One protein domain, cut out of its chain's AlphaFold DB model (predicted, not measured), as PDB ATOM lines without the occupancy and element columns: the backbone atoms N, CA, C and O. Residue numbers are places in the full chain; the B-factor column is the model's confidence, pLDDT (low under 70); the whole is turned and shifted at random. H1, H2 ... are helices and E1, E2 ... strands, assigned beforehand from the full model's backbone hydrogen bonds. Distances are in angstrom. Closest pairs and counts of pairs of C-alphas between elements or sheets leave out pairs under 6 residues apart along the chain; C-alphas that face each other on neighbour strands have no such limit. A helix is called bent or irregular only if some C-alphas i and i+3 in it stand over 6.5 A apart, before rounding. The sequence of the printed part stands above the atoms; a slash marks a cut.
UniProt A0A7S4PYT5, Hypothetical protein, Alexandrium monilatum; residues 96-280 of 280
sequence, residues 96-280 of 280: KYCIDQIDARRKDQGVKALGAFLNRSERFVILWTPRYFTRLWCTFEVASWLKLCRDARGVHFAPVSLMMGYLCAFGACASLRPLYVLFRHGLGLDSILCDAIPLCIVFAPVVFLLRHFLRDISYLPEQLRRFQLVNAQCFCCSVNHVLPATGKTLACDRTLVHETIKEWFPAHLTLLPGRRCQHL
ATOM      1  N   LYS A  96      13.966   3.315  42.841       83.69
ATOM      2  CA  LYS A  96      14.145   4.242  41.732       83.69
ATOM      3  C   LYS A  96      12.913   4.379  40.840       83.69
ATOM      4  O   LYS A  96      12.773   5.398  40.169       83.69
ATOM      5  N   TYR A  97      12.080   3.346  40.779       82.56
ATOM      6  CA  TYR A  97      10.853   3.338  39.983       82.56
ATOM      7  C   TYR A  97       9.616   3.642  40.828       82.56
ATOM      8  O   TYR A  97       8.630   4.139  40.294       82.56
ATOM      9  N   CYS A  98       9.666   3.353  42.128       83.81
ATOM     10  CA  CYS A  98       8.543   3.536  43.039       83.81
ATOM     11  C   CYS A  98       8.539   4.908  43.733       83.81
ATOM     12  O   CYS A  98       7.483   5.360  44.165       83.81
ATOM     13  N   ILE A  99       9.691   5.572  43.842       84.12
ATOM     14  CA  ILE A  99       9.834   6.903  44.442       84.12
ATOM     15  C   ILE A  99      10.035   7.926  43.327       84.12
ATOM     16  O   ILE A  99      10.936   7.785  42.493       84.12
ATOM     17  N   ASP A 100       9.213   8.976  43.334       84.31
ATOM     18  CA  ASP A 100       9.308  10.070  42.370       84.31
ATOM     19  C   ASP A 100      10.690  10.737  42.450       84.31
ATOM     20  O   ASP A 100      11.149  11.167  43.510       84.31
ATOM     21  N   GLN A 101      11.397  10.783  41.321       80.00
ATOM     22  CA  GLN A 101      12.751  11.329  41.261       80.00
ATOM     23  C   GLN A 101      12.760  12.848  41.018       80.00
ATOM     24  O   GLN A 101      13.797  13.482  41.240       80.00
ATOM     25  N   ILE A 102      11.628  13.423  40.590       78.81
ATOM     26  CA  ILE A 102      11.491  14.799  40.099       78.81
ATOM     27  C   ILE A 102      10.697  15.663  41.086       78.81
ATOM     28  O   ILE A 102      11.170  16.731  41.468       78.81
ATOM     29  N   ASP A 103       9.506  15.230  41.501       83.81
ATOM     30  CA  ASP A 103       8.639  15.985  42.410       83.81
ATOM     31  C   ASP A 103       9.111  15.817  43.861       83.81
ATOM     32  O   ASP A 103       9.095  14.719  44.418       83.81
ATOM     33  N   ALA A 104       9.535  16.917  44.488       79.88
ATOM     34  CA  ALA A 104      10.084  16.901  45.842       79.88
ATOM     35  C   ALA A 104       9.072  16.440  46.905       79.88
ATOM     36  O   ALA A 104       9.453  15.741  47.844       79.88
ATOM     37  N   ARG A 105       7.785  16.779  46.754       84.56
ATOM     38  CA  ARG A 105       6.739  16.405  47.715       84.56
ATOM     39  C   ARG A 105       6.409  14.922  47.603       84.56
ATOM     40  O   ARG A 105       6.298  14.238  48.615       84.56
ATOM     41  N   ARG A 106       6.277  14.409  46.376       87.31
ATOM     42  CA  ARG A 106       6.057  12.975  46.127       87.31
ATOM     43  C   ARG A 106       7.275  12.144  46.514       87.31
ATOM     44  O   ARG A 106       7.107  11.044  47.033       87.31
ATOM     45  N   LYS A 107       8.486  12.674  46.315       83.75
ATOM     46  CA  LYS A 107       9.727  12.057  46.791       83.75
ATOM     47  C   LYS A 107       9.716  11.910  48.307       83.75
ATOM     48  O   LYS A 107       9.900  10.800  48.785       83.75
ATOM     49  N   ASP A 108       9.445  12.985  49.045       81.38
ATOM     50  CA  ASP A 108       9.351  12.956  50.512       81.38
ATOM     51  C   ASP A 108       8.312  11.931  50.999       81.38
ATOM     52  O   ASP A 108       8.613  11.085  51.840       81.38
ATOM     53  N   GLN A 109       7.119  11.921  50.396       85.06
ATOM     54  CA  GLN A 109       6.085  10.921  50.689       85.06
ATOM     55  C   GLN A 109       6.557   9.488  50.397       85.06
ATOM     56  O   GLN A 109       6.345   8.591  51.214       85.06
ATOM     57  N   GLY A 110       7.224   9.263  49.261       85.25
ATOM     58  CA  GLY A 110       7.767   7.959  48.881       85.25
ATOM     59  C   GLY A 110       8.886   7.483  49.810       85.25
ATOM     60  O   GLY A 110       8.922   6.310  50.178       85.25
ATOM     61  N   VAL A 111       9.759   8.391  50.249       82.44
ATOM     62  CA  VAL A 111      10.822   8.106  51.224       82.44
ATOM     63  C   VAL A 111      10.225   7.752  52.584       82.44
ATOM     64  O   VAL A 111      10.628   6.756  53.178       82.44
ATOM     65  N   LYS A 112       9.211   8.489  53.050       81.50
ATOM     66  CA  LYS A 112       8.482   8.164  54.289       81.50
ATOM     67  C   LYS A 112       7.788   6.801  54.207       81.50
ATOM     68  O   LYS A 112       7.775   6.055  55.182       81.50
ATOM     69  N   ALA A 113       7.270   6.442  53.034       85.75
ATOM     70  CA  ALA A 113       6.657   5.139  52.797       85.75
ATOM     71  C   ALA A 113       7.672   3.984  52.687       85.75
ATOM     72  O   ALA A 113       7.280   2.825  52.839       85.75
ATOM     73  N   LEU A 114       8.967   4.257  52.464       86.44
ATOM     74  CA  LEU A 114      10.001   3.226  52.285       86.44
ATOM     75  C   LEU A 114      10.035   2.236  53.454       86.44
ATOM     76  O   LEU A 114      10.093   1.027  53.237       86.44
ATOM     77  N   GLY A 115       9.938   2.735  54.690       84.38
ATOM     78  CA  GLY A 115       9.910   1.890  55.886       84.38
ATOM     79  C   GLY A 115       8.738   0.905  55.886       84.38
ATOM     80  O   GLY A 115       8.911  -0.260  56.236       84.38
ATOM     81  N   ALA A 116       7.561   1.328  55.413       87.50
ATOM     82  CA  ALA A 116       6.389   0.463  55.310       87.50
ATOM     83  C   ALA A 116       6.582  -0.645  54.260       87.50
ATOM     84  O   ALA A 116       6.264  -1.806  54.534       87.50
ATOM     85  N   PHE A 117       7.157  -0.318  53.096       89.31
ATOM     86  CA  PHE A 117       7.490  -1.313  52.070       89.31
ATOM     87  C   PHE A 117       8.514  -2.328  52.576       89.31
ATOM     88  O   PHE A 117       8.301  -3.532  52.428       89.31
ATOM     89  N   LEU A 118       9.593  -1.871  53.214       89.56
ATOM     90  CA  LEU A 118      10.616  -2.756  53.773       89.56
ATOM     91  C   LEU A 118      10.046  -3.654  54.878       89.56
ATOM     92  O   LEU A 118      10.345  -4.845  54.904       89.56
ATOM     93  N   ASN A 119       9.172  -3.127  55.740       88.62
ATOM     94  CA  ASN A 119       8.545  -3.908  56.807       88.62
ATOM     95  C   ASN A 119       7.613  -5.012  56.269       88.62
ATOM     96  O   ASN A 119       7.554  -6.108  56.822       88.62
ATOM     97  N   ARG A 120       6.904  -4.742  55.165       90.50
ATOM     98  CA  ARG A 120       6.035  -5.718  54.484       90.50
ATOM     99  C   ARG A 120       6.785  -6.651  53.528       90.50
ATOM    100  O   ARG A 120       6.197  -7.622  53.067       90.50
ATOM    101  N   SER A 121       8.055  -6.382  53.231       91.69
ATOM    102  CA  SER A 121       8.844  -7.186  52.294       91.69
ATOM    103  C   SER A 121       9.359  -8.464  52.949       91.69
ATOM    104  O   SER A 121      10.023  -8.423  53.983       91.69
ATOM    105  N   GLU A 122       9.121  -9.612  52.319       90.81
ATOM    106  CA  GLU A 122       9.592 -10.915  52.810       90.81
ATOM    107  C   GLU A 122      11.120 -11.032  52.809       90.81
ATOM    108  O   GLU A 122      11.704 -11.625  53.715       90.81
ATOM    109  N   ARG A 123      11.777 -10.468  51.788       92.94
ATOM    110  CA  ARG A 123      13.224 -10.568  51.565       92.94
ATOM    111  C   ARG A 123      13.787  -9.244  51.069       92.94
ATOM    112  O   ARG A 123      13.127  -8.530  50.318       92.94
ATOM    113  N   PHE A 124      15.034  -8.959  51.425       94.62
ATOM    114  CA  PHE A 124      15.789  -7.804  50.957       94.62
ATOM    115  C   PHE A 124      16.919  -8.250  50.029       94.62
ATOM    116  O   PHE A 124      17.890  -8.865  50.462       94.62
ATOM    117  N   VAL A 125      16.780  -7.979  48.730       94.62
ATOM    118  CA  VAL A 125      17.721  -8.456  47.705       94.62
ATOM    119  C   VAL A 125      18.756  -7.379  47.383       94.62
ATOM    120  O   VAL A 125      18.457  -6.376  46.739       94.62
ATOM    121  N   ILE A 126      20.009  -7.627  47.758       93.88
ATOM    122  CA  ILE A 126      21.147  -6.761  47.453       93.88
ATOM    123  C   ILE A 126      21.789  -7.242  46.151       93.88
ATOM    124  O   ILE A 126      22.586  -8.178  46.145       93.88
ATOM    125  N   LEU A 127      21.480  -6.572  45.036       93.88
ATOM    126  CA  LEU A 127      22.195  -6.758  43.765       93.88
ATOM    127  C   LEU A 127      23.578  -6.105  43.850       93.88
ATOM    128  O   LEU A 127      23.777  -4.945  43.457       93.88
ATOM    129  N   TRP A 128      24.523  -6.846  44.415       93.06
ATOM    130  CA  TRP A 128      25.808  -6.316  44.816       93.06
ATOM    131  C   TRP A 128      26.742  -6.068  43.631       93.06
ATOM    132  O   TRP A 128      26.868  -6.864  42.696       93.06
ATOM    133  N   THR A 129      27.426  -4.932  43.713       91.56
ATOM    134  CA  THR A 129      28.585  -4.566  42.900       91.56
ATOM    135  C   THR A 129      29.604  -3.880  43.815       91.56
ATOM    136  O   THR A 129      29.201  -3.350  44.855       91.56
ATOM    137  N   PRO A 130      30.882  -3.755  43.420       90.94
ATOM    138  CA  PRO A 130      31.881  -3.031  44.218       90.94
ATOM    139  C   PRO A 130      31.506  -1.576  44.555       90.94
ATOM    140  O   PRO A 130      32.040  -0.985  45.484       90.94
ATOM    141  N   ARG A 131      30.554  -0.979  43.821       90.50
ATOM    142  CA  ARG A 131      30.027   0.378  44.061       90.50
ATOM    143  C   ARG A 131      28.737   0.387  44.888       90.50
ATOM    144  O   ARG A 131      28.032   1.393  44.911       90.50
ATOM    145  N   TYR A 132      28.329  -0.732  45.489       91.62
ATOM    146  CA  TYR A 132      27.065  -0.793  46.223       91.62
ATOM    147  C   TYR A 132      27.109   0.102  47.461       91.62
ATOM    148  O   TYR A 132      26.315   1.034  47.557       91.62
ATOM    149  N   PHE A 133      28.097  -0.117  48.329       91.50
ATOM    150  CA  PHE A 133      28.275   0.625  49.578       91.50
ATOM    151  C   PHE A 133      28.854   2.032  49.387       91.50
ATOM    152  O   PHE A 133      29.001   2.774  50.344       91.50
ATOM    153  N   THR A 134      29.142   2.446  48.150       91.31
ATOM    154  CA  THR A 134      29.510   3.837  47.851       91.31
ATOM    155  C   THR A 134      28.298   4.698  47.509       91.31
ATOM    156  O   THR A 134      28.478   5.869  47.203       91.31
ATOM    157  N   ARG A 135      27.077   4.148  47.455       92.19
ATOM    158  CA  ARG A 135      25.860   4.866  47.042       92.19
ATOM    159  C   ARG A 135      24.970   5.131  48.249       92.19
ATOM    160  O   ARG A 135      24.529   4.182  48.888       92.19
ATOM    161  N   LEU A 136      24.653   6.404  48.483       92.25
ATOM    162  CA  LEU A 136      23.911   6.871  49.658       92.25
ATOM    163  C   LEU A 136      22.563   6.151  49.844       92.25
ATOM    164  O   LEU A 136      22.300   5.606  50.911       92.25
ATOM    165  N   TRP A 137      21.744   6.085  48.791       90.19
ATOM    166  CA  TRP A 137      20.435   5.423  48.843       90.19
ATOM    167  C   TRP A 137      20.541   3.927  49.160       90.19
ATOM    168  O   TRP A 137      19.840   3.428  50.028       90.19
ATOM    169  N   CYS A 138      21.502   3.223  48.558       92.25
ATOM    170  CA  CYS A 138      21.695   1.796  48.825       92.25
ATOM    171  C   CYS A 138      22.134   1.515  50.268       92.25
ATOM    172  O   CYS A 138      21.739   0.510  50.854       92.25
ATOM    173  N   THR A 139      22.955   2.389  50.855       91.88
ATOM    174  CA  THR A 139      23.346   2.275  52.267       91.88
ATOM    175  C   THR A 139      22.199   2.641  53.203       91.88
ATOM    176  O   THR A 139      22.052   2.026  54.256       91.88
ATOM    177  N   PHE A 140      21.354   3.593  52.802       90.19
ATOM    178  CA  PHE A 140      20.153   3.974  53.535       90.19
ATOM    179  C   PHE A 140      19.116   2.843  53.581       90.19
ATOM    180  O   PHE A 140      18.544   2.589  54.636       90.19
ATOM    181  N   GLU A 141      18.928   2.098  52.489       91.25
ATOM    182  CA  GLU A 141      18.061   0.909  52.458       91.25
ATOM    183  C   GLU A 141      18.537  -0.173  53.437       91.25
ATOM    184  O   GLU A 141      17.737  -0.720  54.194       91.25
ATOM    185  N   VAL A 142      19.850  -0.442  53.478       90.88
ATOM    186  CA  VAL A 142      20.444  -1.391  54.435       90.88
ATOM    187  C   VAL A 142      20.220  -0.912  55.871       90.88
ATOM    188  O   VAL A 142      19.770  -1.686  56.713       90.88
ATOM    189  N   ALA A 143      20.486   0.367  56.154       89.19
ATOM    190  CA  ALA A 143      20.256   0.951  57.473       89.19
ATOM    191  C   ALA A 143      18.777   0.874  57.887       89.19
ATOM    192  O   ALA A 143      18.478   0.532  59.029       89.19
ATOM    193  N   SER A 144      17.856   1.112  56.951       89.81
ATOM    194  CA  SER A 144      16.410   1.002  57.169       89.81
ATOM    195  C   SER A 144      15.994  -0.435  57.498       89.81
ATOM    196  O   SER A 144      15.243  -0.661  58.445       89.81
ATOM    197  N   TRP A 145      16.518  -1.428  56.768       90.81
ATOM    198  CA  TRP A 145      16.266  -2.850  57.039       90.81
ATOM    199  C   TRP A 145      16.732  -3.256  58.443       90.81
ATOM    200  O   TRP A 145      15.997  -3.922  59.174       90.81
ATOM    201  N   LEU A 146      17.923  -2.799  58.845       88.12
ATOM    202  CA  LEU A 146      18.471  -3.034  60.183       88.12
ATOM    203  C   LEU A 146      17.659  -2.322  61.272       88.12
ATOM    204  O   LEU A 146      17.398  -2.914  62.317       88.12
ATOM    205  N   LYS A 147      17.220  -1.081  61.030       87.12
ATOM    206  CA  LYS A 147      16.394  -0.312  61.973       87.12
ATOM    207  C   LYS A 147      15.044  -0.975  62.236       87.12
ATOM    208  O   LYS A 147      14.567  -0.951  63.363       87.12
ATOM    209  N   LEU A 148      14.455  -1.594  61.216       87.44
ATOM    210  CA  LEU A 148      13.223  -2.380  61.331       87.44
ATOM    211  C   LEU A 148      13.442  -3.748  62.000       87.44
ATOM    212  O   LEU A 148      12.516  -4.555  62.062       87.44
ATOM    213  N   CYS A 149      14.660  -4.028  62.477       81.94
ATOM    214  CA  CYS A 149      15.031  -5.252  63.185       81.94
ATOM    215  C   CYS A 149      14.704  -6.518  62.394       81.94
ATOM    216  O   CYS A 149      14.375  -7.568  62.947       81.94
ATOM    217  N   ARG A 150      14.781  -6.397  61.067       84.56
ATOM    218  CA  ARG A 150      14.568  -7.502  60.151       84.56
ATOM    219  C   ARG A 150      15.770  -8.430  60.218       84.56
ATOM    220  O   ARG A 150      16.917  -7.997  60.316       84.56
ATOM    221  N   ASP A 151      15.490  -9.724  60.149       83.06
ATOM    222  CA  ASP A 151      16.515 -10.754  60.224       83.06
ATOM    223  C   ASP A 151      17.533 -10.601  59.080       83.06
ATOM    224  O   ASP A 151      17.164 -10.387  57.918       83.06
ATOM    225  N   ALA A 152      18.817 -10.755  59.403       83.25
ATOM    226  CA  ALA A 152      19.889 -10.827  58.418       83.25
ATOM    227  C   ALA A 152      19.691 -12.004  57.446       83.25
ATOM    228  O   ALA A 152      20.060 -11.895  56.281       83.25
ATOM    229  N   ARG A 153      19.027 -13.092  57.870       84.62
ATOM    230  CA  ARG A 153      18.627 -14.211  56.993       84.62
ATOM    231  C   ARG A 153      17.641 -13.794  55.901       84.62
ATOM    232  O   ARG A 153      17.572 -14.444  54.862       84.62
ATOM    233  N   GLY A 154      16.892 -12.712  56.115       87.12
ATOM    234  CA  GLY A 154      16.021 -12.121  55.102       87.12
ATOM    235  C   GLY A 154      16.784 -11.336  54.031       87.12
ATOM    236  O   GLY A 154      16.190 -10.966  53.021       87.12
ATOM    237  N   VAL A 155      18.085 -11.088  54.219       92.25
ATOM    238  CA  VAL A 155      18.935 -10.390  53.252       92.25
ATOM    239  C   VAL A 155      19.544 -11.396  52.280       92.25
ATOM    240  O   VAL A 155      20.372 -12.225  52.643       92.25
ATOM    241  N   HIS A 156      19.169 -11.292  51.010       92.50
ATOM    242  CA  HIS A 156      19.765 -12.070  49.935       92.50
ATOM    243  C   HIS A 156      20.836 -11.245  49.225       92.50
ATOM    244  O   HIS A 156      20.540 -10.316  48.470       92.50
ATOM    245  N   PHE A 157      22.096 -11.588  49.466       91.44
ATOM    246  CA  PHE A 157      23.233 -10.937  48.834       91.44
ATOM    247  C   PHE A 157      23.555 -11.604  47.493       91.44
ATOM    248  O   PHE A 157      24.012 -12.743  47.456       91.44
ATOM    249  N   ALA A 158      23.322 -10.895  46.388       91.88
ATOM    250  CA  ALA A 158      23.434 -11.424  45.032       91.88
ATOM    251  C   ALA A 158      24.479 -10.649  44.211       91.88
ATOM    252  O   ALA A 158      24.175  -9.590  43.648       91.88
ATOM    253  N   PRO A 159      25.717 -11.161  44.099       92.12
ATOM    254  CA  PRO A 159      26.743 -10.554  43.267       92.12
ATOM    255  C   PRO A 159      26.362 -10.593  41.788       92.12
ATOM    256  O   PRO A 159      26.172 -11.656  41.199       92.12
ATOM    257  N   VAL A 160      26.290  -9.424  41.151       91.88
ATOM    258  CA  VAL A 160      25.853  -9.331  39.749       91.88
ATOM    259  C   VAL A 160      26.824 -10.045  38.800       91.88
ATOM    260  O   VAL A 160      26.391 -10.633  37.811       91.88
ATOM    261  N   SER A 161      28.130 -10.021  39.087       89.50
ATOM    262  CA  SER A 161      29.157 -10.698  38.279       89.50
ATOM    263  C   SER A 161      29.042 -12.222  38.322       89.50
ATOM    264  O   SER A 161      29.248 -12.854  37.288       89.50
ATOM    265  N   LEU A 162      28.628 -12.802  39.454       89.00
ATOM    266  CA  LEU A 162      28.390 -14.243  39.579       89.00
ATOM    267  C   LEU A 162      27.253 -14.706  38.658       89.00
ATOM    268  O   LEU A 162      27.407 -15.683  37.933       89.00
ATOM    269  N   MET A 163      26.148 -13.956  38.610       89.88
ATOM    270  CA  MET A 163      25.008 -14.290  37.741       89.88
ATOM    271  C   MET A 163      25.364 -14.196  36.253       89.88
ATOM    272  O   MET A 163      24.885 -14.992  35.449       89.88
ATOM    273  N   MET A 164      26.247 -13.261  35.878       88.62
ATOM    274  CA  MET A 164      26.798 -13.234  34.517       88.62
ATOM    275  C   MET A 164      27.692 -14.451  34.264       88.62
ATOM    276  O   MET A 164      27.617 -15.038  33.190       88.62
ATOM    277  N   GLY A 165      28.504 -14.842  35.251       88.12
ATOM    278  CA  GLY A 165      29.340 -16.039  35.193       88.12
ATOM    279  C   GLY A 165      28.524 -17.304  34.934       88.12
ATOM    280  O   GLY A 165      28.875 -18.060  34.035       88.12
ATOM    281  N   TYR A 166      27.400 -17.492  35.632       88.38
ATOM    282  CA  TYR A 166      26.492 -18.618  35.383       88.38
ATOM    283  C   TYR A 166      25.893 -18.602  33.978       88.38
ATOM    284  O   TYR A 166      25.867 -19.641  33.327       88.38
ATOM    285  N   LEU A 167      25.444 -17.443  33.484       89.12
ATOM    286  CA  LEU A 167      24.907 -17.340  32.124       89.12
ATOM    287  C   LEU A 167      25.977 -17.659  31.068       89.12
ATOM    288  O   LEU A 167      25.696 -18.365  30.103       89.12
ATOM    289  N   CYS A 168      27.208 -17.185  31.269       88.56
ATOM    290  CA  CYS A 168      28.335 -17.516  30.404       88.56
ATOM    291  C   CYS A 168      28.709 -18.998  30.488       88.56
ATOM    292  O   CYS A 168      28.948 -19.597  29.449       88.56
ATOM    293  N   ALA A 169      28.723 -19.598  31.681       87.44
ATOM    294  CA  ALA A 169      29.003 -21.023  31.864       87.44
ATOM    295  C   ALA A 169      27.942 -21.897  31.190       87.44
ATOM    296  O   ALA A 169      28.269 -22.855  30.500       87.44
ATOM    297  N   PHE A 170      26.672 -21.525  31.322       89.31
ATOM    298  CA  PHE A 170      25.578 -22.185  30.628       89.31
ATOM    299  C   PHE A 170      25.718 -22.071  29.104       89.31
ATOM    300  O   PHE A 170      25.660 -23.082  28.408       89.31
ATOM    301  N   GLY A 171      25.951 -20.861  28.583       87.06
ATOM    302  CA  GLY A 171      26.167 -20.647  27.150       87.06
ATOM    303  C   GLY A 171      27.387 -21.404  26.627       87.06
ATOM    304  O   GLY A 171      27.360 -21.913  25.511       87.06
ATOM    305  N   ALA A 172      28.424 -21.530  27.455       86.75
ATOM    306  CA  ALA A 172      29.615 -22.305  27.169       86.75
ATOM    307  C   ALA A 172      29.317 -23.810  27.064       86.75
ATOM    308  O   ALA A 172      29.633 -24.438  26.060       86.75
ATOM    309  N   CYS A 173      28.635 -24.385  28.055       83.50
ATOM    310  CA  CYS A 173      28.216 -25.785  28.011       83.50
ATOM    311  C   CYS A 173      27.298 -26.083  26.816       83.50
ATOM    312  O   CYS A 173      27.450 -27.118  26.175       83.50
ATOM    313  N   ALA A 174      26.380 -25.169  26.490       86.06
ATOM    314  CA  ALA A 174      25.457 -25.326  25.368       86.06
ATOM    315  C   ALA A 174      26.150 -25.250  23.992       86.06
ATOM    316  O   ALA A 174      25.671 -25.857  23.038       86.06
ATOM    317  N   SER A 175      27.266 -24.523  23.869       82.69
ATOM    318  CA  SER A 175      27.967 -24.317  22.592       82.69
ATOM    319  C   SER A 175      29.104 -25.304  22.327       82.69
ATOM    320  O   SER A 175      29.519 -25.453  21.177       82.69
ATOM    321  N   LEU A 176      29.593 -26.000  23.356       81.81
ATOM    322  CA  LEU A 176      30.804 -26.822  23.294       81.81
ATOM    323  C   LEU A 176      30.734 -27.923  22.232       81.81
ATOM    324  O   LEU A 176      31.675 -28.100  21.462       81.81
ATOM    325  N   ARG A 177      29.606 -28.631  22.153       78.25
ATOM    326  CA  ARG A 177      29.433 -29.738  21.210       78.25
ATOM    327  C   ARG A 177      29.179 -29.300  19.764       78.25
ATOM    328  O   ARG A 177      29.868 -29.824  18.893       78.25
ATOM    329  N   PRO A 178      28.269 -28.353  19.472       77.06
ATOM    330  CA  PRO A 178      28.150 -27.809  18.120       77.06
ATOM    331  C   PRO A 178      29.482 -27.274  17.584       77.06
ATOM    332  O   PRO A 178      29.826 -27.514  16.430       77.06
ATOM    333  N   LEU A 179      30.265 -26.603  18.439       78.62
ATOM    334  CA  LEU A 179      31.605 -26.143  18.082       78.62
ATOM    335  C   LEU A 179      32.554 -27.313  17.822       78.62
ATOM    336  O   LEU A 179      33.227 -27.311  16.801       78.62
ATOM    337  N   TYR A 180      32.581 -28.325  18.686       76.81
ATOM    338  CA  TYR A 180      33.382 -29.531  18.464       76.81
ATOM    339  C   TYR A 180      33.096 -30.184  17.100       76.81
ATOM    340  O   TYR A 180      34.022 -30.432  16.330       76.81
ATOM    341  N   VAL A 181      31.819 -30.389  16.761       75.69
ATOM    342  CA  VAL A 181      31.400 -30.968  15.470       75.69
ATOM    343  C   VAL A 181      31.853 -30.087  14.303       75.69
ATOM    344  O   VAL A 181      32.409 -30.595  13.331       75.69
ATOM    345  N   LEU A 182      31.673 -28.765  14.412       76.62
ATOM    346  CA  LEU A 182      32.102 -27.809  13.390       76.62
ATOM    347  C   LEU A 182      33.620 -27.842  13.166       76.62
ATOM    348  O   LEU A 182      34.063 -27.836  12.023       76.62
ATOM    349  N   PHE A 183      34.418 -27.882  14.235       76.19
ATOM    350  CA  PHE A 183      35.877 -27.929  14.134       76.19
ATOM    351  C   PHE A 183      36.361 -29.249  13.530       76.19
ATOM    352  O   PHE A 183      37.210 -29.229  12.640       76.19
ATOM    353  N   ARG A 184      35.791 -30.382  13.959       73.00
ATOM    354  CA  ARG A 184      36.185 -31.711  13.478       73.00
ATOM    355  C   ARG A 184      35.824 -31.929  12.008       73.00
ATOM    356  O   ARG A 184      36.686 -32.276  11.210       73.00
ATOM    357  N   HIS A 185      34.569 -31.682  11.630       74.00
ATOM    358  CA  HIS A 185      34.094 -31.951  10.267       74.00
ATOM    359  C   HIS A 185      34.335 -30.797   9.289       74.00
ATOM    360  O   HIS A 185      34.505 -31.036   8.098       74.00
ATOM    361  N   GLY A 186      34.340 -29.549   9.764       69.25
ATOM    362  CA  GLY A 186      34.463 -28.370   8.905       69.25
ATOM    363  C   GLY A 186      35.901 -28.010   8.534       69.25
ATOM    364  O   GLY A 186      36.117 -27.450   7.464       69.25
ATOM    365  N   LEU A 187      36.881 -28.321   9.394       69.19
ATOM    366  CA  LEU A 187      38.292 -27.973   9.165       69.19
ATOM    367  C   LEU A 187      39.173 -29.178   8.800       69.19
ATOM    368  O   LEU A 187      40.313 -28.973   8.396       69.19
ATOM    369  N   GLY A 188      38.662 -30.413   8.911       63.78
ATOM    370  CA  GLY A 188      39.383 -31.628   8.507       63.78
ATOM    371  C   GLY A 188      40.663 -31.891   9.308       63.78
ATOM    372  O   GLY A 188      41.621 -32.451   8.779       63.78
ATOM    373  N   LEU A 189      40.709 -31.434  10.562       61.06
ATOM    374  CA  LEU A 189      41.859 -31.585  11.445       61.06
ATOM    375  C   LEU A 189      41.552 -32.661  12.502       61.06
ATOM    376  O   LEU A 189      40.727 -32.451  13.386       61.06
ATOM    377  N   ASP A 190      42.248 -33.797  12.444       64.06
ATOM    378  CA  ASP A 190      42.109 -34.909  13.399       64.06
ATOM    379  C   ASP A 190      43.260 -34.900  14.421       64.06
ATOM    380  O   ASP A 190      44.133 -35.768  14.431       64.06
ATOM    381  N   SER A 191      43.322 -33.870  15.270       67.12
ATOM    382  CA  SER A 191      44.369 -33.754  16.299       67.12
ATOM    383  C   SER A 191      43.816 -33.321  17.653       67.12
ATOM    384  O   SER A 191      42.807 -32.627  17.720       67.12
ATOM    385  N   ILE A 192      44.534 -33.639  18.738       70.56
ATOM    386  CA  ILE A 192      44.188 -33.225  20.116       70.56
ATOM    387  C   ILE A 192      44.001 -31.701  20.265       70.56
ATOM    388  O   ILE A 192      43.295 -31.224  21.152       70.56
ATOM    389  N   LEU A 193      44.611 -30.919  19.366       70.88
ATOM    390  CA  LEU A 193      44.456 -29.467  19.301       70.88
ATOM    391  C   LEU A 193      43.029 -29.052  18.907       70.88
ATOM    392  O   LEU A 193      42.557 -28.010  19.359       70.88
ATOM    393  N   CYS A 194      42.321 -29.872  18.130       70.69
ATOM    394  CA  CYS A 194      40.952 -29.605  17.674       70.69
ATOM    395  C   CYS A 194      39.929 -29.742  18.798       70.69
ATOM    396  O   CYS A 194      38.906 -29.064  18.774       70.69
ATOM    397  N   ASP A 195      40.252 -30.531  19.819       71.50
ATOM    398  CA  ASP A 195      39.416 -30.705  21.005       71.50
ATOM    399  C   ASP A 195      39.732 -29.624  22.050       71.50
ATOM    400  O   ASP A 195      38.838 -29.064  22.691       71.50
ATOM    401  N   ALA A 196      41.015 -29.279  22.195       79.06
ATOM    402  CA  ALA A 196      41.482 -28.318  23.190       79.06
ATOM    403  C   ALA A 196      41.115 -26.859  22.856       79.06
ATOM    404  O   ALA A 196      40.784 -26.086  23.758       79.06
ATOM    405  N   ILE A 197      41.164 -26.454  21.581       80.56
ATOM    406  CA  ILE A 197      40.923 -25.059  21.172       80.56
ATOM    407  C   ILE A 197      39.478 -24.606  21.452       80.56
ATOM    408  O   ILE A 197      39.316 -23.583  22.129       80.56
ATOM    409  N   PRO A 198      38.420 -25.325  21.017       80.00
ATOM    410  CA  PRO A 198      37.039 -24.935  21.294       80.00
ATOM    411  C   PRO A 198      36.759 -24.875  22.791       80.00
ATOM    412  O   PRO A 198      36.158 -23.912  23.259       80.00
ATOM    413  N   LEU A 199      37.270 -25.847  23.556       83.00
ATOM    414  CA  LEU A 199      37.149 -25.874  25.012       83.00
ATOM    415  C   LEU A 199      37.729 -24.598  25.643       83.00
ATOM    416  O   LEU A 199      37.061 -23.933  26.436       83.00
ATOM    417  N   CYS A 200      38.946 -24.214  25.255       85.75
ATOM    418  CA  CYS A 200      39.599 -23.003  25.744       85.75
ATOM    419  C   CYS A 200      38.834 -21.729  25.366       85.75
ATOM    420  O   CYS A 200      38.612 -20.878  26.230       85.75
ATOM    421  N   ILE A 201      38.397 -21.595  24.109       84.00
ATOM    422  CA  ILE A 201      37.630 -20.430  23.630       84.00
ATOM    423  C   ILE A 201      36.325 -20.282  24.419       84.00
ATOM    424  O   ILE A 201      35.960 -19.183  24.839       84.00
ATOM    425  N   VAL A 202      35.645 -21.400  24.648       84.38
ATOM    426  CA  VAL A 202      34.342 -21.466  25.304       84.38
ATOM    427  C   VAL A 202      34.439 -21.171  26.805       84.38
ATOM    428  O   VAL A 202      33.618 -20.424  27.342       84.38
ATOM    429  N   PHE A 203      35.461 -21.689  27.494       87.62
ATOM    430  CA  PHE A 203      35.615 -21.506  28.943       87.62
ATOM    431  C   PHE A 203      36.417 -20.266  29.356       87.62
ATOM    432  O   PHE A 203      36.253 -19.799  30.486       87.62
ATOM    433  N   ALA A 204      37.240 -19.677  28.483       90.06
ATOM    434  CA  ALA A 204      38.031 -18.491  28.826       90.06
ATOM    435  C   ALA A 204      37.183 -17.313  29.365       90.06
ATOM    436  O   ALA A 204      37.559 -16.752  30.403       90.06
ATOM    437  N   PRO A 205      36.017 -16.958  28.779       90.00
ATOM    438  CA  PRO A 205      35.147 -15.916  29.328       90.00
ATOM    439  C   PRO A 205      34.614 -16.254  30.725       90.00
ATOM    440  O   PRO A 205      34.526 -15.375  31.584       90.00
ATOM    441  N   VAL A 206      34.289 -17.528  30.973       89.56
ATOM    442  CA  VAL A 206      33.799 -18.011  32.272       89.56
ATOM    443  C   VAL A 206      34.877 -17.826  33.334       89.56
ATOM    444  O   VAL A 206      34.619 -17.234  34.382       89.56
ATOM    445  N   VAL A 207      36.106 -18.257  33.036       90.81
ATOM    446  CA  VAL A 207      37.260 -18.103  33.932       90.81
ATOM    447  C   VAL A 207      37.561 -16.625  34.183       90.81
ATOM    448  O   VAL A 207      37.788 -16.232  35.327       90.81
ATOM    449  N   PHE A 208      37.525 -15.784  33.147       92.00
ATOM    450  CA  PHE A 208      37.738 -14.342  33.280       92.00
ATOM    451  C   PHE A 208      36.704 -13.690  34.211       92.00
ATOM    452  O   PHE A 208      37.069 -12.944  35.122       92.00
ATOM    453  N   LEU A 209      35.417 -14.004  34.029       90.31
ATOM    454  CA  LEU A 209      34.341 -13.481  34.871       90.31
ATOM    455  C   LEU A 209      34.420 -14.001  36.306       90.31
ATOM    456  O   LEU A 209      34.212 -13.222  37.235       90.31
ATOM    457  N   LEU A 210      34.760 -15.278  36.497       89.62
ATOM    458  CA  LEU A 210      34.939 -15.864  37.823       89.62
ATOM    459  C   LEU A 210      36.105 -15.201  38.562       89.62
ATOM    460  O   LEU A 210      35.949 -14.807  39.713       89.62
ATOM    461  N   ARG A 211      37.245 -14.989  37.895       92.12
ATOM    462  CA  ARG A 211      38.387 -14.258  38.468       92.12
ATOM    463  C   ARG A 211      38.011 -12.829  38.848       92.12
ATOM    464  O   ARG A 211      38.355 -12.376  39.936       92.12
ATOM    465  N   HIS A 212      37.285 -12.128  37.976       90.38
ATOM    466  CA  HIS A 212      36.788 -10.783  38.264       90.38
ATOM    467  C   HIS A 212      35.863 -10.770  39.488       90.38
ATOM    468  O   HIS A 212      36.035  -9.943  40.378       90.38
ATOM    469  N   PHE A 213      34.932 -11.722  39.566       90.38
ATOM    470  CA  PHE A 213      34.024 -11.890  40.695       90.38
ATOM    471  C   PHE A 213      34.754 -12.187  42.011       90.38
ATOM    472  O   PHE A 213      34.486 -11.527  43.012       90.38
ATOM    473  N   LEU A 214      35.687 -13.143  42.013       91.75
ATOM    474  CA  LEU A 214      36.461 -13.508  43.202       91.75
ATOM    475  C   LEU A 214      37.289 -12.327  43.706       91.75
ATOM    476  O   LEU A 214      37.317 -12.051  44.905       91.75
ATOM    477  N   ARG A 215      37.906 -11.586  42.784       91.62
ATOM    478  CA  ARG A 215      38.627 -10.360  43.108       91.62
ATOM    479  C   ARG A 215      37.694  -9.326  43.734       91.62
ATOM    480  O   ARG A 215      38.017  -8.787  44.785       91.62
ATOM    481  N   ASP A 216      36.532  -9.081  43.139       89.81
ATOM    482  CA  ASP A 216      35.552  -8.144  43.688       89.81
ATOM    483  C   ASP A 216      35.129  -8.554  45.113       89.81
ATOM    484  O   ASP A 216      35.144  -7.718  46.020       89.81
ATOM    485  N   ILE A 217      34.810  -9.835  45.341       90.50
ATOM    486  CA  ILE A 217      34.441 -10.347  46.671       90.50
ATOM    487  C   ILE A 217      35.576 -10.194  47.683       90.50
ATOM    488  O   ILE A 217      35.301  -9.863  48.834       90.50
ATOM    489  N   SER A 218      36.836 -10.381  47.284       91.69
ATOM    490  CA  SER A 218      37.966 -10.260  48.215       91.69
ATOM    491  C   SER A 218      38.098  -8.865  48.839       91.69
ATOM    492  O   SER A 218      38.582  -8.743  49.961       91.69
ATOM    493  N   TYR A 219      37.605  -7.816  48.168       87.50
ATOM    494  CA  TYR A 219      37.623  -6.447  48.693       87.50
ATOM    495  C   TYR A 219      36.417  -6.103  49.571       87.50
ATOM    496  O   TYR A 219      36.438  -5.087  50.266       87.50
ATOM    497  N   LEU A 220      35.360  -6.917  49.551       89.56
ATOM    498  CA  LEU A 220      34.118  -6.629  50.265       89.56
ATOM    499  C   LEU A 220      34.305  -6.515  51.791       89.56
ATOM    500  O   LEU A 220      33.800  -5.541  52.352       89.56
ATOM    501  N   PRO A 221      35.023  -7.422  52.484       90.69
ATOM    502  CA  PRO A 221      35.211  -7.307  53.930       90.69
ATOM    503  C   PRO A 221      35.901  -6.000  54.327       90.69
ATOM    504  O   PRO A 221      35.449  -5.310  55.238       90.69
ATOM    505  N   GLU A 222      36.951  -5.616  53.599       90.69
ATOM    506  CA  GLU A 222      37.682  -4.378  53.874       90.69
ATOM    507  C   GLU A 222      36.844  -3.139  53.539       90.69
ATOM    508  O   GLU A 222      36.861  -2.155  54.281       90.69
ATOM    509  N   GLN A 223      36.047  -3.200  52.467       89.44
ATOM    510  CA  GLN A 223      35.085  -2.154  52.129       89.44
ATOM    511  C   GLN A 223      34.065  -1.947  53.252       89.44
ATOM    512  O   GLN A 223      33.774  -0.801  53.584       89.44
ATOM    513  N   LEU A 224      33.534  -3.023  53.838       89.19
ATOM    514  CA  LEU A 224      32.595  -2.944  54.958       89.19
ATOM    515  C   LEU A 224      33.277  -2.455  56.240       89.19
ATOM    516  O   LEU A 224      32.700  -1.647  56.960       89.19
ATOM    517  N   ARG A 225      34.518  -2.879  56.502       91.06
ATOM    518  CA  ARG A 225      35.291  -2.454  57.679       91.06
ATOM    519  C   ARG A 225      35.615  -0.961  57.662       91.06
ATOM    520  O   ARG A 225      35.559  -0.312  58.700       91.06
ATOM    521  N   ARG A 226      35.963  -0.419  56.494       90.19
ATOM    522  CA  ARG A 226      36.274   1.009  56.302       90.19
ATOM    523  C   ARG A 226      35.054   1.846  55.923       90.19
ATOM    524  O   ARG A 226      35.198   3.037  55.644       90.19
ATOM    525  N   PHE A 227      33.870   1.240  55.850       90.69
ATOM    526  CA  PHE A 227      32.670   1.931  55.409       90.69
ATOM    527  C   PHE A 227      32.330   3.080  56.364       90.69
ATOM    528  O   PHE A 227      32.229   2.904  57.575       90.69
ATOM    529  N   GLN A 228      32.108   4.263  55.795       88.19
ATOM    530  CA  GLN A 228      31.583   5.417  56.511       88.19
ATOM    531  C   GLN A 228      30.492   6.064  55.666       88.19
ATOM    532  O   GLN A 228      30.719   6.395  54.499       88.19
ATOM    533  N   LEU A 229      29.327   6.299  56.272       88.25
ATOM    534  CA  LEU A 229      28.181   6.919  55.601       88.25
ATOM    535  C   LEU A 229      28.537   8.281  54.983       88.25
ATOM    536  O   LEU A 229      28.086   8.597  53.885       88.25
ATOM    537  N   VAL A 230      29.397   9.059  55.651       87.50
ATOM    538  CA  VAL A 230      29.827  10.389  55.186       87.50
ATOM    539  C   VAL A 230      30.475  10.343  53.797       87.50
ATOM    540  O   VAL A 230      30.292  11.262  53.001       87.50
ATOM    541  N   ASN A 231      31.128   9.231  53.450       91.56
ATOM    542  CA  ASN A 231      31.808   9.044  52.168       91.56
ATOM    543  C   ASN A 231      30.881   8.503  51.064       91.56
ATOM    544  O   ASN A 231      31.294   8.393  49.908       91.56
ATOM    545  N   ALA A 232      29.626   8.161  51.379       93.06
ATOM    546  CA  ALA A 232      28.670   7.676  50.389       93.06
ATOM    547  C   ALA A 232      28.301   8.786  49.391       93.06
ATOM    548  O   ALA A 232      28.142   9.946  49.752       93.06
ATOM    549  N   GLN A 233      28.160   8.441  48.115       94.00
ATOM    550  CA  GLN A 233      27.906   9.366  47.012       94.00
ATOM    551  C   GLN A 233      26.399   9.526  46.758       94.00
ATOM    552  O   GLN A 233      25.648   8.545  46.744       94.00
ATOM    553  N   CYS A 234      25.979  10.765  46.501       91.44
ATOM    554  CA  CYS A 234      24.615  11.186  46.161       91.44
ATOM    555  C   CYS A 234      24.595  11.816  44.765       91.44
ATOM    556  O   CYS A 234      25.489  12.590  44.422       91.44
ATOM    557  N   PHE A 235      23.559  11.524  43.971       90.12
ATOM    558  CA  PHE A 235      23.407  12.129  42.643       90.12
ATOM    559  C   PHE A 235      23.197  13.643  42.740       90.12
ATOM    560  O   PHE A 235      23.887  14.375  42.036       90.12
ATOM    561  N   CYS A 236      22.327  14.108  43.649       89.44
ATOM    562  CA  CYS A 236      22.045  15.535  43.842       89.44
ATOM    563  C   CYS A 236      23.332  16.353  44.051       89.44
ATOM    564  O   CYS A 236      23.522  17.379  43.410       89.44
ATOM    565  N   CYS A 237      24.268  15.826  44.842       91.81
ATOM    566  CA  CYS A 237      25.552  16.449  45.139       91.81
ATOM    567  C   CYS A 237      26.480  16.490  43.913       91.81
ATOM    568  O   CYS A 237      27.164  17.480  43.690       91.81
ATOM    569  N   SER A 238      26.489  15.430  43.094       93.12
ATOM    570  CA  SER A 238      27.341  15.346  41.896       93.12
ATOM    571  C   SER A 238      26.939  16.302  40.771       93.12
ATOM    572  O   SER A 238      27.742  16.563  39.881       93.12
ATOM    573  N   VAL A 239      25.706  16.817  40.809       92.00
ATOM    574  CA  VAL A 239      25.176  17.792  39.841       92.00
ATOM    575  C   VAL A 239      24.978  19.175  40.472       92.00
ATOM    576  O   VAL A 239      24.180  19.965  39.983       92.00
ATOM    577  N   ASN A 240      25.664  19.462  41.586       93.31
ATOM    578  CA  ASN A 240      25.553  20.725  42.329       93.31
ATOM    579  C   ASN A 240      24.103  21.124  42.649       93.31
ATOM    580  O   ASN A 240      23.753  22.298  42.632       93.31
ATOM    581  N   HIS A 241      23.252  20.138  42.940       91.06
ATOM    582  CA  HIS A 241      21.832  20.319  43.246       91.06
ATOM    583  C   HIS A 241      21.018  20.980  42.124       91.06
ATOM    584  O   HIS A 241      19.968  21.558  42.389       91.06
ATOM    585  N   VAL A 242      21.445  20.848  40.867       90.00
ATOM    586  CA  VAL A 242      20.707  21.334  39.694       90.00
ATOM    587  C   VAL A 242      20.540  20.196  38.690       90.00
ATOM    588  O   VAL A 242      21.509  19.564  38.277       90.00
ATOM    589  N   LEU A 243      19.299  19.898  38.294       85.88
ATOM    590  CA  LEU A 243      19.008  18.868  37.293       85.88
ATOM    591  C   LEU A 243      19.553  19.285  35.917       85.88
ATOM    592  O   LEU A 243      19.047  20.257  35.357       85.88
ATOM    593  N   PRO A 244      20.479  18.522  35.303       86.69
ATOM    594  CA  PRO A 244      21.081  18.913  34.025       86.69
ATOM    595  C   PRO A 244      20.079  19.029  32.870       86.69
ATOM    596  O   PRO A 244      20.274  19.823  31.961       86.69
ATOM    597  N   ALA A 245      19.001  18.237  32.900       85.44
ATOM    598  CA  ALA A 245      18.011  18.206  31.825       85.44
ATOM    599  C   ALA A 245      16.971  19.335  31.906       85.44
ATOM    600  O   ALA A 245      16.403  19.709  30.887       85.44
ATOM    601  N   THR A 246      16.672  19.842  33.106       85.88
ATOM    602  CA  THR A 246      15.541  20.766  33.322       85.88
ATOM    603  C   THR A 246      15.928  22.066  34.020       85.88
ATOM    604  O   THR A 246      15.066  22.918  34.199       85.88
ATOM    605  N   GLY A 247      17.164  22.197  34.511       86.94
ATOM    606  CA  GLY A 247      17.622  23.347  35.300       86.94
ATOM    607  C   GLY A 247      16.961  23.491  36.676       86.94
ATOM    608  O   GLY A 247      17.203  24.468  37.375       86.94
ATOM    609  N   LYS A 248      16.121  22.534  37.090       85.69
ATOM    610  CA  LYS A 248      15.398  22.601  38.370       85.69
ATOM    611  C   LYS A 248      16.333  22.301  39.541       85.69
ATOM    612  O   LYS A 248      17.118  21.352  39.472       85.69
ATOM    613  N   THR A 249      16.195  23.059  40.624       87.25
ATOM    614  CA  THR A 249      16.918  22.821  41.880       87.25
ATOM    615  C   THR A 249      16.451  21.526  42.548       87.25
ATOM    616  O   THR A 249      15.258  21.221  42.584       87.25
ATOM    617  N   LEU A 250      17.397  20.761  43.084       84.12
ATOM    618  CA  LEU A 250      17.176  19.521  43.821       84.12
ATOM    619  C   LEU A 250      17.399  19.745  45.315       84.12
ATOM    620  O   LEU A 250      18.403  20.329  45.715       84.12
ATOM    621  N   ALA A 251      16.519  19.188  46.145       85.38
ATOM    622  CA  ALA A 251      16.816  19.030  47.565       85.38
ATOM    623  C   ALA A 251      18.042  18.112  47.760       85.38
ATOM    624  O   ALA A 251      18.317  17.227  46.943       85.38
ATOM    625  N   CYS A 252      18.789  18.330  48.842       88.19
ATOM    626  CA  CYS A 252      19.963  17.525  49.157       88.19
ATOM    627  C   CYS A 252      19.559  16.201  49.824       88.19
ATOM    628  O   CYS A 252      19.238  16.169  51.012       88.19
ATOM    629  N   ASP A 253      19.651  15.093  49.082       88.12
ATOM    630  CA  ASP A 253      19.402  13.742  49.609       88.12
ATOM    631  C   ASP A 253      20.337  13.399  50.786       88.12
ATOM    632  O   ASP A 253      19.959  12.662  51.694       88.12
ATOM    633  N   ARG A 254      21.570  13.931  50.793       90.50
ATOM    634  CA  ARG A 254      22.548  13.669  51.862       90.50
ATOM    635  C   ARG A 254      22.070  14.189  53.208       90.50
ATOM    636  O   ARG A 254      22.192  13.463  54.190       90.50
ATOM    637  N   THR A 255      21.561  15.415  53.248       88.62
ATOM    638  CA  THR A 255      21.072  16.033  54.485       88.62
ATOM    639  C   THR A 255      19.946  15.191  55.074       88.62
ATOM    640  O   THR A 255      20.076  14.712  56.197       88.62
ATOM    641  N   LEU A 256      18.943  14.870  54.249       85.19
ATOM    642  CA  LEU A 256      17.802  14.037  54.625       85.19
ATOM    643  C   LEU A 256      18.228  12.675  55.196       85.19
ATOM    644  O   LEU A 256      17.802  12.283  56.282       85.19
ATOM    645  N   VAL A 257      19.092  11.946  54.480       87.25
ATOM    646  CA  VAL A 257      19.545  10.610  54.899       87.25
ATOM    647  C   VAL A 257      20.366  10.670  56.187       87.25
ATOM    648  O   VAL A 257      20.214   9.809  57.051       87.25
ATOM    649  N   HIS A 258      21.240  11.669  56.339       88.81
ATOM    650  CA  HIS A 258      22.067  11.807  57.537       88.81
ATOM    651  C   HIS A 258      21.244  12.156  58.778       88.81
ATOM    652  O   HIS A 258      21.505  11.588  59.836       88.81
ATOM    653  N   GLU A 259      20.284  13.073  58.666       86.56
ATOM    654  CA  GLU A 259      19.371  13.429  59.760       86.56
ATOM    655  C   GLU A 259      18.564  12.207  60.195       86.56
ATOM    656  O   GLU A 259      18.621  11.810  61.357       86.56
ATOM    657  N   THR A 260      17.969  11.511  59.226       85.94
ATOM    658  CA  THR A 260      17.198  10.288  59.471       85.94
ATOM    659  C   THR A 260      18.039   9.203  60.161       85.94
ATOM    660  O   THR A 260      17.607   8.585  61.132       85.94
ATOM    661  N   ILE A 261      19.276   8.965  59.705       86.12
ATOM    662  CA  ILE A 261      20.154   7.956  60.321       86.12
ATOM    663  C   ILE A 261      20.585   8.364  61.735       86.12
ATOM    664  O   ILE A 261      20.649   7.497  62.608       86.12
ATOM    665  N   LYS A 262      20.859   9.651  61.985       86.50
ATOM    666  CA  LYS A 262      21.185  10.151  63.332       86.50
ATOM    667  C   LYS A 262      20.032   9.936  64.309       86.50
ATOM    668  O   LYS A 262      20.279   9.536  65.443       86.50
ATOM    669  N   GLU A 263      18.798  10.161  63.867       85.44
ATOM    670  CA  GLU A 263      17.594   9.886  64.657       85.44
ATOM    671  C   GLU A 263      17.427   8.386  64.936       85.44
ATOM    672  O   GLU A 263      17.064   7.980  66.039       85.44
ATOM    673  N   TRP A 264      17.712   7.531  63.951       84.94
ATOM    674  CA  TRP A 264      17.521   6.086  64.077       84.94
ATOM    675  C   TRP A 264      18.576   5.379  64.925       84.94
ATOM    676  O   TRP A 264      18.228   4.414  65.620       84.94
ATOM    677  N   PHE A 265      19.827   5.837  64.842       83.25
ATOM    678  CA  PHE A 265      21.012   5.244  65.464       83.25
ATOM    679  C   PHE A 265      21.787   6.295  66.277       83.25
ATOM    680  O   PHE A 265      22.888   6.701  65.888       83.25
ATOM    681  N   PRO A 266      21.238   6.766  67.409       76.75
ATOM    682  CA  PRO A 266      21.944   7.705  68.267       76.75
ATOM    683  C   PRO A 266      23.191   7.044  68.879       76.75
ATOM    684  O   PRO A 266      23.210   5.845  69.149       76.75
ATOM    685  N   ALA A 267      24.239   7.837  69.123       65.19
ATOM    686  CA  ALA A 267      25.599   7.373  69.440       65.19
ATOM    687  C   ALA A 267      25.744   6.442  70.669       65.19
ATOM    688  O   ALA A 267      26.791   5.826  70.842       65.19
ATOM    689  N   HIS A 268      24.716   6.320  71.513       52.94
ATOM    690  CA  HIS A 268      24.697   5.441  72.688       52.94
ATOM    691  C   HIS A 268      24.148   4.027  72.400       52.94
ATOM    692  O   HIS A 268      24.243   3.144  73.251       52.94
ATOM    693  N   LEU A 269      23.566   3.792  71.220       52.00
ATOM    694  CA  LEU A 269      23.089   2.480  70.786       52.00
ATOM    695  C   LEU A 269      24.225   1.731  70.082       52.00
ATOM    696  O   LEU A 269      24.282   1.634  68.857       52.00
ATOM    697  N   THR A 270      25.139   1.160  70.865       50.00
ATOM    698  CA  THR A 270      25.978   0.061  70.379       50.00
ATOM    699  C   THR A 270      25.027  -1.055  69.950       50.00
ATOM    700  O   THR A 270      24.237  -1.534  70.768       50.00
ATOM    701  N   LEU A 271      25.060  -1.445  68.673       52.69
ATOM    702  CA  LEU A 271      24.338  -2.607  68.148       52.69
ATOM    703  C   LEU A 271      24.895  -3.869  68.825       52.69
ATOM    704  O   LEU A 271      25.748  -4.564  68.282       52.69
ATOM    705  N   LEU A 272      24.467  -4.122  70.061       43.69
ATOM    706  CA  LEU A 272      24.813  -5.321  70.800       43.69
ATOM    707  C   LEU A 272      24.110  -6.503  70.122       43.69
ATOM    708  O   LEU A 272      22.884  -6.458  69.950       43.69
ATOM    709  N   PRO A 273      24.846  -7.563  69.748       40.28
ATOM    710  CA  PRO A 273      24.232  -8.763  69.210       40.28
ATOM    711  C   PRO A 273      23.298  -9.342  70.279       40.28
ATOM    712  O   PRO A 273      23.742  -9.733  71.355       40.28
ATOM    713  N   GLY A 274      21.991  -9.343  70.005       49.03
ATOM    714  CA  GLY A 274      20.988  -9.969  70.870       49.03
ATOM    715  C   GLY A 274      20.015  -9.042  71.603       49.03
ATOM    716  O   GLY A 274      19.121  -9.559  72.276       49.03
ATOM    717  N   ARG A 275      20.077  -7.707  71.459       47.62
ATOM    718  CA  ARG A 275      18.941  -6.879  71.910       47.62
ATOM    719  C   ARG A 275      17.758  -7.089  70.967       47.62
ATOM    720  O   ARG A 275      17.718  -6.540  69.871       47.62
ATOM    721  N   ARG A 276      16.785  -7.888  71.421       47.94
ATOM    722  CA  ARG A 276      15.407  -7.852  70.920       47.94
ATOM    723  C   ARG A 276      14.972  -6.393  70.920       47.94
ATOM    724  O   ARG A 276      14.971  -5.763  71.975       47.94
ATOM    725  N   CYS A 277      14.665  -5.868  69.741       51.50
ATOM    726  CA  CYS A 277      14.143  -4.525  69.585       51.50
ATOM    727  C   CYS A 277      12.872  -4.391  70.413       51.50
ATOM    728  O   CYS A 277      11.833  -4.956  70.083       51.50
ATOM    729  N   GLN A 278      12.995  -3.703  71.541       41.25
ATOM    730  CA  GLN A 278      11.862  -3.312  72.347       41.25
ATOM    731  C   GLN A 278      11.185  -2.141  71.639       41.25
ATOM    732  O   GLN A 278      11.783  -1.082  71.484       41.25
ATOM    733  N   HIS A 279       9.953  -2.414  71.213       37.69
ATOM    734  CA  HIS A 279       8.872  -1.477  70.920       37.69
ATOM    735  C   HIS A 279       9.140  -0.422  69.831       37.69
ATOM    736  O   HIS A 279       9.663   0.661  70.081       37.69
ATOM    737  N   LEU A 280       8.689  -0.761  68.617       36.22
ATOM    738  CA  LEU A 280       7.841   0.140  67.831       36.22
ATOM    739  C   LEU A 280       6.386  -0.118  68.230       36.22
ATOM    740  O   LEU A 280       6.066  -1.313  68.446       36.22
TER     741      LEU A 280
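AT A GLANCE: This is residues 96 to 280 of the 280 residues of the protein "Hypothetical protein" of Alexandrium monilatum (UniProt A0A7S4PYT5). A long helical hairpin, made by bent H3 and by H4, reaches away from a loose head and makes most of the longest axis. In the head, H2 packs on both H1 and H6, the two parallel strands E1 and E2 lie at the foot of the hairpin, and short H5 and two long stretches with no named element lie at the head's margins. The printed part has 185 residues with six named helices and two named strands, in the order H1, E1, H2, E2, H3, H4, H5, H6; the class is mostly helix. It is only just loose, close to extended, with a radius of gyration of the C-alphas of 23.7 A and spans of 72 by 49 by 31 A.

IN THESE COORDINATES: H1, residues 104 to 120, begins at C-alpha 104 (10.084, 16.901, 45.842) and is 24.5 A long; it is irregular, only just, with C-alphas 112 and 115 6.6 A apart, and has a kink of 34 degrees near residue 113. E1 is residues 124 to 128, H2 residues 136 to 147 and E2 residues 155 to 159. H3, residues 160 to 187, was assigned as one helix by its hydrogen bonds but is bent, with C-alphas 174 and 177 7.3 A apart; its arms are H3a, residues 160 to 174, 21.5 A, and H3b, residues 177 to 187, 15.1 A. H4, residues 192 to 225, spans 49.4 A from C-alpha 192 (44.188, -33.225, 20.116); it has a kink of 39 degrees near residue 202 and is irregular, only just, with C-alphas 218 and 221 7.0 A apart. H5 is residues 235 to 238. H6, residues 253 to 264, ends at C-alpha 264 (17.521, 6.086, 64.077).

HOW THE PARTS SIT: H1 touches H2 with residues 115 to 119 alone, closest at the C-alphas of Leu 118 and Trp 145, 6.5 A, at a steep tilt of 41 degrees, the same way. E1, H2 and E2 form a strand-helix-strand unit, two parallel neighbour strands with a helix between them in the chain; its crossover is right-handed. E1 and E2 have N 126 and O 156 at 2.8 A and N 128 and O 158 at 2.9 A, within hydrogen-bond range. H3a touches H4, closest at the C-alphas of Ala 172 and Val 202, 5.2 A, at a shallow tilt of 13 degrees, opposite ways. H3b and H4 form a hairpin at a steep tilt of 39 degrees, and their closest C-alphas, those of Phe 183 and Cys 194, are 6.4 A apart. H5 is close to H6 but not clearly touching, with the closest C-alphas, those of Cys 236 and Asp 253, 6.6 A apart. H6 touches H2, closest at the C-alphas of Phe 140 and Val 257, 6.8 A, at a shallow tilt of 16 degrees, the same way; H1 and H6 are apart. Every O i to N i+4 pair is within hydrogen-bond range in H2, H3a, H3b and H6, against 11 of 13 in H1 and 22 of 30 in H4; H5 is too short for such a pair.

THE WHOLE: The C-alphas farthest apart, those of Gly 188 and His 279, are 75.7 A apart. Residues 185 to 193 stand free, of which 185 to 187 belong to H3. The printed part has no cut, and the link from H5 to H6, 14 residues, is long. Mean pLDDT of the printed part is 83.4; residues 186 to 191 and 267 to 280 are under 70.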